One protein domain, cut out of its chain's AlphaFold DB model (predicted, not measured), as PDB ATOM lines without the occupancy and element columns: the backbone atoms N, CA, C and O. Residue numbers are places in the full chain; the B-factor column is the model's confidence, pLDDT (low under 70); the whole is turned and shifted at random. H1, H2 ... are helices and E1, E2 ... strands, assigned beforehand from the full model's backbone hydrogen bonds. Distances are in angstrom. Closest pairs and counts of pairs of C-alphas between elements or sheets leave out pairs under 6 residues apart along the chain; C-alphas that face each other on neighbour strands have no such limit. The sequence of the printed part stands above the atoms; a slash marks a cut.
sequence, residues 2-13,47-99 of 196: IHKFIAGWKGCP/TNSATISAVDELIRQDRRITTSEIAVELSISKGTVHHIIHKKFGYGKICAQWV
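Overview. This is residues 2 to 13 and 47 to 99 of the 196 residues of the protein "RNase H type-1 domain-containing protein" of Araneus ventricosus (UniProt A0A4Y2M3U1). A narrow ribbon of two antiparallel strands, E1 and E2, runs out from a cluster of three short helices set steeply or about perpendicular to one another, H3 leading straight into E2. H3 is the helix that joins the cluster, touching both H1 and H2, and the end stretches, residues 2 to 6 and 96 to 99, run on past the ribbon on the side away from the helices. The printed part has 65 residues, with the named elements in the order E1, H1, H2, H3, E2; the class is mixed, helices and strands. The whole is compact, with a radius of gyration of the C-alphas of 12.1 A, and spans 38 by 29 by 19 A.

Arrangement. The sheet holds E1, residues 7 to 11, and E2, residues 91 to 95, antiparallel neighbours with 142 degrees between their directions. N 8 and O 94 are 2.9 A apart and N 92 and O 10 are 2.8 A apart, both within hydrogen-bond range. H3, residues 78 to 88, has its closest C-alphas to E2 at Ile 85 and Tyr 91, 5.6 A apart. H1, residues 49 to 61, only just touches H3, with 3 pairs of C-alphas within 8 A and with its residues 52 to 55 alone. Their closest C-alphas are those of Ile 52 and Ile 84, 6.8 A apart, and their lines are about perpendicular at 88 degrees. H2, residues 67 to 73, touches H3 at a steep tilt of 66 degrees, opposite ways; the closest C-alphas are those of Ala 71 and Lys 78, 5.4 A apart. H1 and H2 are close but not clearly touching, the C-alphas of Val 55 and Ile 70 being closest at 7.0 A. E1 and H3 are apart, as are H2 and E2. In H1, H2 and H3 every O i to N i+4 pair is within hydrogen-bond range.

Along the chain. E1 begins at C-alpha 7 (20.273, 72.017, 12.512) and is 13.5 A long. E2 is 12.7 A long and ends at C-alpha 95 (21.639, 67.740, 14.205). H1, 18.4 A, begins at C-alpha 49 (-4.685, 78.219, 9.951); H3 measures 14.6 A and H2 10.0 A.

Size, cuts and confidence. The two C-alphas farthest apart, those of Ile 2 and Asn 48, are 39.0 A apart. Residues 14 to 46 are not printed, and C-alphas 13 and 47 are 23.3 A apart across this cut, which lies in the link from E1 to H1. The links H1 to H2, H2 to H3 and H3 to E2 are tight. The mean pLDDT of the printed part is 74.8, and residues 2 to 13, 47 and 94 to 99 are under 70.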
ATOM      1  N   ILE A   2      35.250  78.804   8.524       29.05
ATOM      2  CA  ILE A   2      33.923  78.956   9.155       29.05
ATOM      3  C   ILE A   2      33.186  77.617   9.068       29.05
ATOM      4  O   ILE A   2      32.667  77.240   8.017       29.05
ATOM      5  N   HIS A   3      33.169  76.897  10.186       30.31
ATOM      6  CA  HIS A   3      32.442  75.647  10.376       30.31
ATOM      7  C   HIS A   3      30.945  75.958  10.544       30.31
ATOM      8  O   HIS A   3      30.558  76.630  11.496       30.31
ATOM      9  N   LYS A   4      30.084  75.507   9.618       38.00
ATOM     10  CA  LYS A   4      28.623  75.657   9.759       38.00
ATOM     11  C   LYS A   4      28.028  74.417  10.427       38.00
ATOM     12  O   LYS A   4      27.975  73.357   9.813       38.00
ATOM     13  N   PHE A   5      27.534  74.591  11.650       34.84
ATOM     14  CA  PHE A   5      26.580  73.687  12.289       34.84
ATOM     15  C   PHE A   5      25.245  73.770  11.541       34.84
ATOM     16  O   PHE A   5      24.759  74.867  11.257       34.84
ATOM     17  N   ILE A   6      24.664  72.630  11.177       45.31
ATOM     18  CA  ILE A   6      23.395  72.576  10.452       45.31
ATOM     19  C   ILE A   6      22.398  71.844  11.340       45.31
ATOM     20  O   ILE A   6      22.478  70.631  11.511       45.31
ATOM     21  N   ALA A   7      21.464  72.594  11.914       51.81
ATOM     22  CA  ALA A   7      20.273  72.017  12.512       51.81
ATOM     23  C   ALA A   7      19.169  71.971  11.454       51.81
ATOM     24  O   ALA A   7      19.016  72.929  10.704       51.81
ATOM     25  N   GLY A   8      18.435  70.863  11.384       58.28
ATOM     26  CA  GLY A   8      17.262  70.709  10.526       58.28
ATOM     27  C   GLY A   8      16.030  70.310  11.333       58.28
ATOM     28  O   GLY A   8      16.158  69.856  12.469       58.28
ATOM     29  N   TRP A   9      14.842  70.430  10.750       63.03
ATOM     30  CA  TRP A   9      13.601  69.902  11.326       63.03
ATOM     31  C   TRP A   9      13.214  68.576  10.648       63.03
ATOM     32  O   TRP A   9      13.250  68.471   9.419       63.03
ATOM     33  N   LYS A  10      12.868  67.545  11.434       64.69
ATOM     34  CA  LYS A  10      12.332  66.259  10.939       64.69
ATOM     35  C   LYS A  10      11.090  65.873  11.743       64.69
ATOM     36  O   LYS A  10      11.098  66.008  12.962       64.69
ATOM     37  N   GLY A  11      10.045  65.375  11.081       51.53
ATOM     38  CA  GLY A  11       8.882  64.795  11.762       51.53
ATOM     39  C   GLY A  11       9.271  63.540  12.539       51.53
ATOM     40  O   GLY A  11       9.898  62.637  11.975       51.53
ATOM     41  N   CYS A  12       8.933  63.495  13.826       46.31
ATOM     42  CA  CYS A  12       9.026  62.271  14.614       46.31
ATOM     43  C   CYS A  12       7.760  61.431  14.384       46.31
ATOM     44  O   CYS A  12       6.669  61.934  14.646       46.31
ATOM     45  N   PRO A  13       7.864  60.166  13.938       38.69
ATOM     46  CA  PRO A  13       6.754  59.234  14.084       38.69
ATOM     47  C   PRO A  13       6.512  58.987  15.582       38.69
ATOM     48  O   PRO A  13       7.463  58.869  16.356       38.69
ATOM     49  N   THR A  47      -3.455  81.474  16.494       62.22
ATOM     50  CA  THR A  47      -2.865  80.382  15.735       62.22
ATOM     51  C   THR A  47      -3.859  80.098  14.626       62.22
ATOM     52  O   THR A  47      -4.523  79.066  14.595       62.22
ATOM     53  N   ASN A  48      -4.056  81.112  13.779       80.31
ATOM     54  CA  ASN A  48      -4.902  81.001  12.602       80.31
ATOM     55  C   ASN A  48      -4.304  79.932  11.675       80.31
ATOM     56  O   ASN A  48      -3.080  79.795  11.610       80.31
ATOM     57  N   SER A  49      -5.143  79.200  10.943       80.75
ATOM     58  CA  SER A  49      -4.685  78.219   9.951       80.75
ATOM     59  C   SER A  49      -3.721  78.854   8.945       80.75
ATOM     60  O   SER A  49      -2.712  78.247   8.609       80.75
ATOM     61  N   ALA A  50      -3.954  80.118   8.576       84.62
ATOM     62  CA  ALA A  50      -3.049  80.905   7.742       84.62
ATOM     63  C   ALA A  50      -1.635  81.044   8.344       84.62
ATOM     64  O   ALA A  50      -0.645  80.864   7.643       84.62
ATOM     65  N   THR A  51      -1.526  81.309   9.650       83.25
ATOM     66  CA  THR A  51      -0.234  81.410  10.347       83.25
ATOM     67  C   THR A  51       0.449  80.048  10.443       83.25
ATOM     68  O   THR A  51       1.660  79.967  10.289       83.25
ATOM     69  N   ILE A  52      -0.315  78.974  10.667       87.56
ATOM     70  CA  ILE A  52       0.220  77.605  10.682       87.56
ATOM     71  C   ILE A  52       0.816  77.272   9.308       87.56
ATOM     72  O   ILE A  52       1.974  76.874   9.239       87.56
ATOM     73  N   SER A  53       0.078  77.508   8.221       89.19
ATOM     74  CA  SER A  53       0.566  77.257   6.861       89.19
ATOM     75  C   SER A  53       1.792  78.101   6.507       89.19
ATOM     76  O   SER A  53       2.731  77.575   5.921       89.19
ATOM     77  N   ALA A  54       1.826  79.375   6.907       88.75
ATOM     78  CA  ALA A  54       2.991  80.233   6.689       88.75
ATOM     79  C   ALA A  54       4.242  79.709   7.419       88.75
ATOM     80  O   ALA A  54       5.331  79.716   6.855       88.75
ATOM     81  N   VAL A  55       4.093  79.193   8.647       87.19
ATOM     82  CA  VAL A  55       5.205  78.557   9.374       87.19
ATOM     83  C   VAL A  55       5.678  77.279   8.668       87.19
ATOM     84  O   VAL A  55       6.886  77.069   8.578       87.19
ATOM     85  N   ASP A  56       4.772  76.426   8.171       87.31
ATOM     86  CA  ASP A  56       5.169  75.202   7.443       87.31
ATOM     87  C   ASP A  56       5.923  75.539   6.149       87.31
ATOM     88  O   ASP A  56       6.947  74.924   5.854       87.31
ATOM     89  N   GLU A  57       5.466  76.554   5.415       90.12
ATOM     90  CA  GLU A  57       6.095  76.994   4.170       90.12
ATOM     91  C   GLU A  57       7.530  77.489   4.401       90.12
ATOM     92  O   GLU A  57       8.452  77.036   3.724       90.12
ATOM     93  N   LEU A  58       7.756  78.315   5.428       88.44
ATOM     94  CA  LEU A  58       9.101  78.782   5.780       88.44
ATOM     95  C   LEU A  58      10.049  77.629   6.148       88.44
ATOM     96  O   LEU A  58      11.216  77.627   5.757       88.44
ATOM     97  N   ILE A  59       9.546  76.605   6.845       86.38
ATOM     98  CA  ILE A  59      10.334  75.413   7.204       86.38
ATOM     99  C   ILE A  59      10.637  74.548   5.971       86.38
ATOM    100  O   ILE A  59      11.702  73.928   5.897       86.38
ATOM    101  N   ARG A  60       9.723  74.479   4.997       83.69
ATOM    102  CA  ARG A  60       9.941  73.749   3.738       83.69
ATOM    103  C   ARG A  60      10.968  74.439   2.849       83.69
ATOM    104  O   ARG A  60      11.792  73.737   2.259       83.69
ATOM    105  N   GLN A  61      10.924  75.768   2.780       79.75
ATOM    106  CA  GLN A  61      11.848  76.584   1.993       79.75
ATOM    107  C   GLN A  61      13.267  76.540   2.562       79.75
ATOM    108  O   GLN A  61      14.216  76.268   1.825       79.75
ATOM    109  N   ASP A  62      13.415  76.718   3.876       80.56
ATOM    110  CA  ASP A  62      14.689  76.539   4.560       80.56
ATOM    111  C   ASP A  62      14.528  75.647   5.789       80.56
ATOM    112  O   ASP A  62      14.174  76.083   6.884       80.56
ATOM    113  N   ARG A  63      14.906  74.372   5.642       79.06
ATOM    114  CA  ARG A  63      14.875  73.419   6.762       79.06
ATOM    115  C   ARG A  63      15.782  73.812   7.932       79.06
ATOM    116  O   ARG A  63      15.685  73.166   8.974       79.06
ATOM    117  N   ARG A  64      16.671  74.805   7.775       76.94
ATOM    118  CA  ARG A  64      17.606  75.301   8.801       76.94
ATOM    119  C   ARG A  64      17.108  76.538   9.538       76.94
ATOM    120  O   ARG A  64      17.792  76.978  10.465       76.94
ATOM    121  N   ILE A  65      15.949  77.065   9.154       83.38
ATOM    122  CA  ILE A  65      15.382  78.265   9.753       83.38
ATOM    123  C   ILE A  65      15.160  78.082  11.262       83.38
ATOM    124  O   ILE A  65      14.712  77.033  11.753       83.38
ATOM    125  N   THR A  66      15.518  79.106  12.031       83.81
ATOM    126  CA  THR A  66      15.402  79.111  13.488       83.81
ATOM    127  C   THR A  66      14.044  79.635  13.944       83.81
ATOM    128  O   THR A  66      13.398  80.453  13.296       83.81
ATOM    129  N   THR A  67      13.629  79.241  15.151       86.25
ATOM    130  CA  THR A  67      12.395  79.746  15.780       86.25
ATOM    131  C   THR A  67      12.384  81.266  15.956       86.25
ATOM    132  O   THR A  67      11.313  81.855  16.056       86.25
ATOM    133  N   SER A  68      13.560  81.899  16.051       84.75
ATOM    134  CA  SER A  68      13.670  83.355  16.182       84.75
ATOM    135  C   SER A  68      13.471  84.060  14.844       84.75
ATOM    136  O   SER A  68      12.819  85.094  14.828       84.75
ATOM    137  N   GLU A  69      13.989  83.500  13.749       87.25
ATOM    138  CA  GLU A  69      13.805  84.044  12.396       87.25
ATOM    139  C   GLU A  69      12.333  83.972  11.980       87.25
ATOM    140  O   GLU A  69      11.760  84.999  11.637       87.25
ATOM    141  N   ILE A  70      11.677  82.820  12.174       87.44
ATOM    142  CA  ILE A  70      10.231  82.667  11.914       87.44
ATOM    143  C   ILE A  70       9.404  83.658  12.748       87.44
ATOM    144  O   ILE A  70       8.433  84.237  12.265       87.44
ATOM    145  N   ALA A  71       9.763  83.844  14.024       88.69
ATOM    146  CA  ALA A  71       9.053  84.759  14.917       88.69
ATOM    147  C   ALA A  71       9.135  86.215  14.439       88.69
ATOM    148  O   ALA A  71       8.146  86.939  14.519       88.69
ATOM    149  N   VAL A  72      10.302  86.630  13.936       91.06
ATOM    150  CA  VAL A  72      10.506  87.965  13.359       91.06
ATOM    151  C   VAL A  72       9.734  88.102  12.049       91.06
ATOM    152  O   VAL A  72       8.980  89.057  11.890       91.06
ATOM    153  N   GLU A  73       9.868  87.131  11.149       89.56
ATOM    154  CA  GLU A  73       9.274  87.172   9.812       89.56
ATOM    155  C   GLU A  73       7.745  87.214   9.845       89.56
ATOM    156  O   GLU A  73       7.121  88.022   9.161       89.56
ATOM    157  N   LEU A  74       7.132  86.406  10.709       87.50
ATOM    158  CA  LEU A  74       5.679  86.364  10.858       87.50
ATOM    159  C   LEU A  74       5.156  87.314  11.945       87.50
ATOM    160  O   LEU A  74       3.954  87.331  12.202       87.50
ATOM    161  N   SER A  75       6.033  88.098  12.587       88.38
ATOM    162  CA  SER A  75       5.691  89.003  13.696       88.38
ATOM    163  C   SER A  75       4.870  88.322  14.803       88.38
ATOM    164  O   SER A  75       3.909  88.875  15.338       88.38
ATOM    165  N   ILE A  76       5.247  87.092  15.155       87.62
ATOM    166  CA  ILE A  76       4.590  86.272  16.181       87.62
ATOM    167  C   ILE A  76       5.540  85.965  17.333       87.62
ATOM    168  O   ILE A  76       6.762  86.003  17.206       87.62
ATOM    169  N   SER A  77       4.982  85.618  18.494       90.25
ATOM    170  CA  SER A  77       5.811  85.276  19.648       90.25
ATOM    171  C   SER A  77       6.612  83.990  19.400       90.25
ATOM    172  O   SER A  77       6.102  83.015  18.838       90.25
ATOM    173  N   LYS A  78       7.854  83.939  19.900       86.50
ATOM    174  CA  LYS A  78       8.690  82.723  19.852       86.50
ATOM    175  C   LYS A  78       7.999  81.515  20.497       86.50
ATOM    176  O   LYS A  78       8.181  80.390  20.039       86.50
ATOM    177  N   GLY A  79       7.189  81.747  21.534       85.75
ATOM    178  CA  GLY A  79       6.390  80.708  22.189       85.75
ATOM    179  C   GLY A  79       5.314  80.124  21.269       85.75
ATOM    180  O   GLY A  79       5.127  78.910  21.242       85.75
ATOM    181  N   THR A  80       4.671  80.964  20.453       86.25
ATOM    182  CA  THR A  80       3.693  80.533  19.442       86.25
ATOM    183  C   THR A  80       4.358  79.677  18.366       86.25
ATOM    184  O   THR A  80       3.860  78.598  18.058       86.25
ATOM    185  N   VAL A  81       5.518  80.100  17.849       87.00
ATOM    186  CA  VAL A  81       6.304  79.319  16.873       87.00
ATOM    187  C   VAL A  81       6.688  77.959  17.450       87.00
ATOM    188  O   VAL A  81       6.466  76.928  16.821       87.00
ATOM    189  N   HIS A  82       7.215  77.943  18.678       86.88
ATOM    190  CA  HIS A  82       7.593  76.712  19.364       86.88
ATOM    191  C   HIS A  82       6.395  75.765  19.538       86.88
ATOM    192  O   HIS A  82       6.508  74.567  19.275       86.88
ATOM    193  N   HIS A  83       5.233  76.300  19.923       87.12
ATOM    194  CA  HIS A  83       4.002  75.522  20.039       87.12
ATOM    195  C   HIS A  83       3.569  74.928  18.691       87.12
ATOM    196  O   HIS A  83       3.257  73.743  18.628       87.12
ATOM    197  N   ILE A  84       3.594  75.704  17.605       88.12
ATOM    198  CA  ILE A  84       3.236  75.212  16.266       88.12
ATOM    199  C   ILE A  84       4.187  74.081  15.837       88.12
ATOM    200  O   ILE A  84       3.737  72.982  15.519       88.12
ATOM    201  N   ILE A  85       5.501  74.297  15.913       86.06
ATOM    202  CA  ILE A  85       6.504  73.328  15.446       86.06
ATOM    203  C   ILE A  85       6.420  72.006  16.220       86.06
ATOM    204  O   ILE A  85       6.378  70.934  15.616       86.06
ATOM    205  N   HIS A  86       6.354  72.060  17.552       83.19
ATOM    206  CA  HIS A  86       6.410  70.846  18.368       83.19
ATOM    207  C   HIS A  86       5.050  70.199  18.627       83.19
ATOM    208  O   HIS A  86       4.990  68.983  18.777       83.19
ATOM    209  N   LYS A  87       3.965  70.979  18.723       85.06
ATOM    210  CA  LYS A  87       2.630  70.456  19.070       85.06
ATOM    211  C   LYS A  87       1.694  70.320  17.878       85.06
ATOM    212  O   LYS A  87       0.803  69.484  17.946       85.06
ATOM    213  N   LYS A  88       1.856  71.117  16.815       85.44
ATOM    214  CA  LYS A  88       1.028  71.001  15.599       85.44
ATOM    215  C   LYS A  88       1.705  70.174  14.512       85.44
ATOM    216  O   LYS A  88       1.026  69.368  13.891       85.44
ATOM    217  N   PHE A  89       3.013  70.335  14.313       84.75
ATOM    218  CA  PHE A  89       3.751  69.586  13.286       84.75
ATOM    219  C   PHE A  89       4.515  68.368  13.808       84.75
ATOM    220  O   PHE A  89       4.861  67.490  13.025       84.75
ATOM    221  N   GLY A  90       4.802  68.295  15.112       81.75
ATOM    222  CA  GLY A  90       5.601  67.199  15.675       81.75
ATOM    223  C   GLY A  90       7.048  67.185  15.165       81.75
ATOM    224  O   GLY A  90       7.700  66.137  15.143       81.75
ATOM    225  N   TYR A  91       7.565  68.336  14.728       79.38
ATOM    226  CA  TYR A  91       8.937  68.446  14.257       79.38
ATOM    227  C   TYR A  91       9.916  68.435  15.437       79.38
ATOM    228  O   TYR A  91       9.807  69.203  16.397       79.38
ATOM    229  N   GLY A  92      10.908  67.551  15.347       77.00
ATOM    230  CA  GLY A  92      12.081  67.515  16.207       77.00
ATOM    231  C   GLY A  92      13.265  68.202  15.535       77.00
ATOM    232  O   GLY A  92      13.431  68.138  14.312       77.00
ATOM    233  N   LYS A  93      14.111  68.850  16.339       73.00
ATOM    234  CA  LYS A  93      15.373  69.415  15.860       73.00
ATOM    235  C   LYS A  93      16.384  68.282  15.698       73.00
ATOM    236  O   LYS A  93      16.771  67.655  16.679       73.00
ATOM    237  N   ILE A  94      16.814  68.030  14.470       68.88
ATOM    238  CA  ILE A  94      17.885  67.089  14.153       68.88
ATOM    239  C   ILE A  94      19.206  67.842  13.988       68.88
ATOM    240  O   ILE A  94      19.255  68.909  13.373       68.88
ATOM    241  N   CYS A  95      20.288  67.291  14.534       59.75
ATOM    242  CA  CYS A  95      21.639  67.740  14.205       59.75
ATOM    243  C   CYS A  95      22.062  67.028  12.914       59.75
ATOM    244  O   CYS A  95      22.022  65.800  12.858       59.75
ATOM    245  N   ALA A  96      22.432  67.766  11.867       55.25
ATOM    246  CA  ALA A  96      23.011  67.159  10.674       55.25
ATOM    247  C   ALA A  96      24.478  66.781  10.929       55.25
ATOM    248  O   ALA A  96      25.205  67.492  11.627       55.25
ATOM    249  N   GLN A  97      24.911  65.660  10.351       51.97
ATOM    250  CA  GLN A  97      26.299  65.207  10.384       51.97
ATOM    251  C   GLN A  97      27.208  66.202   9.646       51.97
ATOM    252  O   GLN A  97      26.797  66.833   8.670       51.97
ATOM    253  N   TRP A  98      28.445  66.356  10.120       49.03
ATOM    254  CA  TRP A  98      29.443  67.237   9.516       49.03
ATOM    255  C   TRP A  98      29.740  66.817   8.071       49.03
ATOM    256  O   TRP A  98      30.344  65.774   7.843       49.03
ATOM    257  N   VAL A  99      29.339  67.640   7.100       48.28
ATOM    258  CA  VAL A  99      29.678  67.447   5.683       48.28
ATOM    259  C   VAL A  99      30.691  68.523   5.270       48.28
ATOM    260  O   VAL A  99      30.384  69.713   5.412       48.28
TER     261      VAL A  99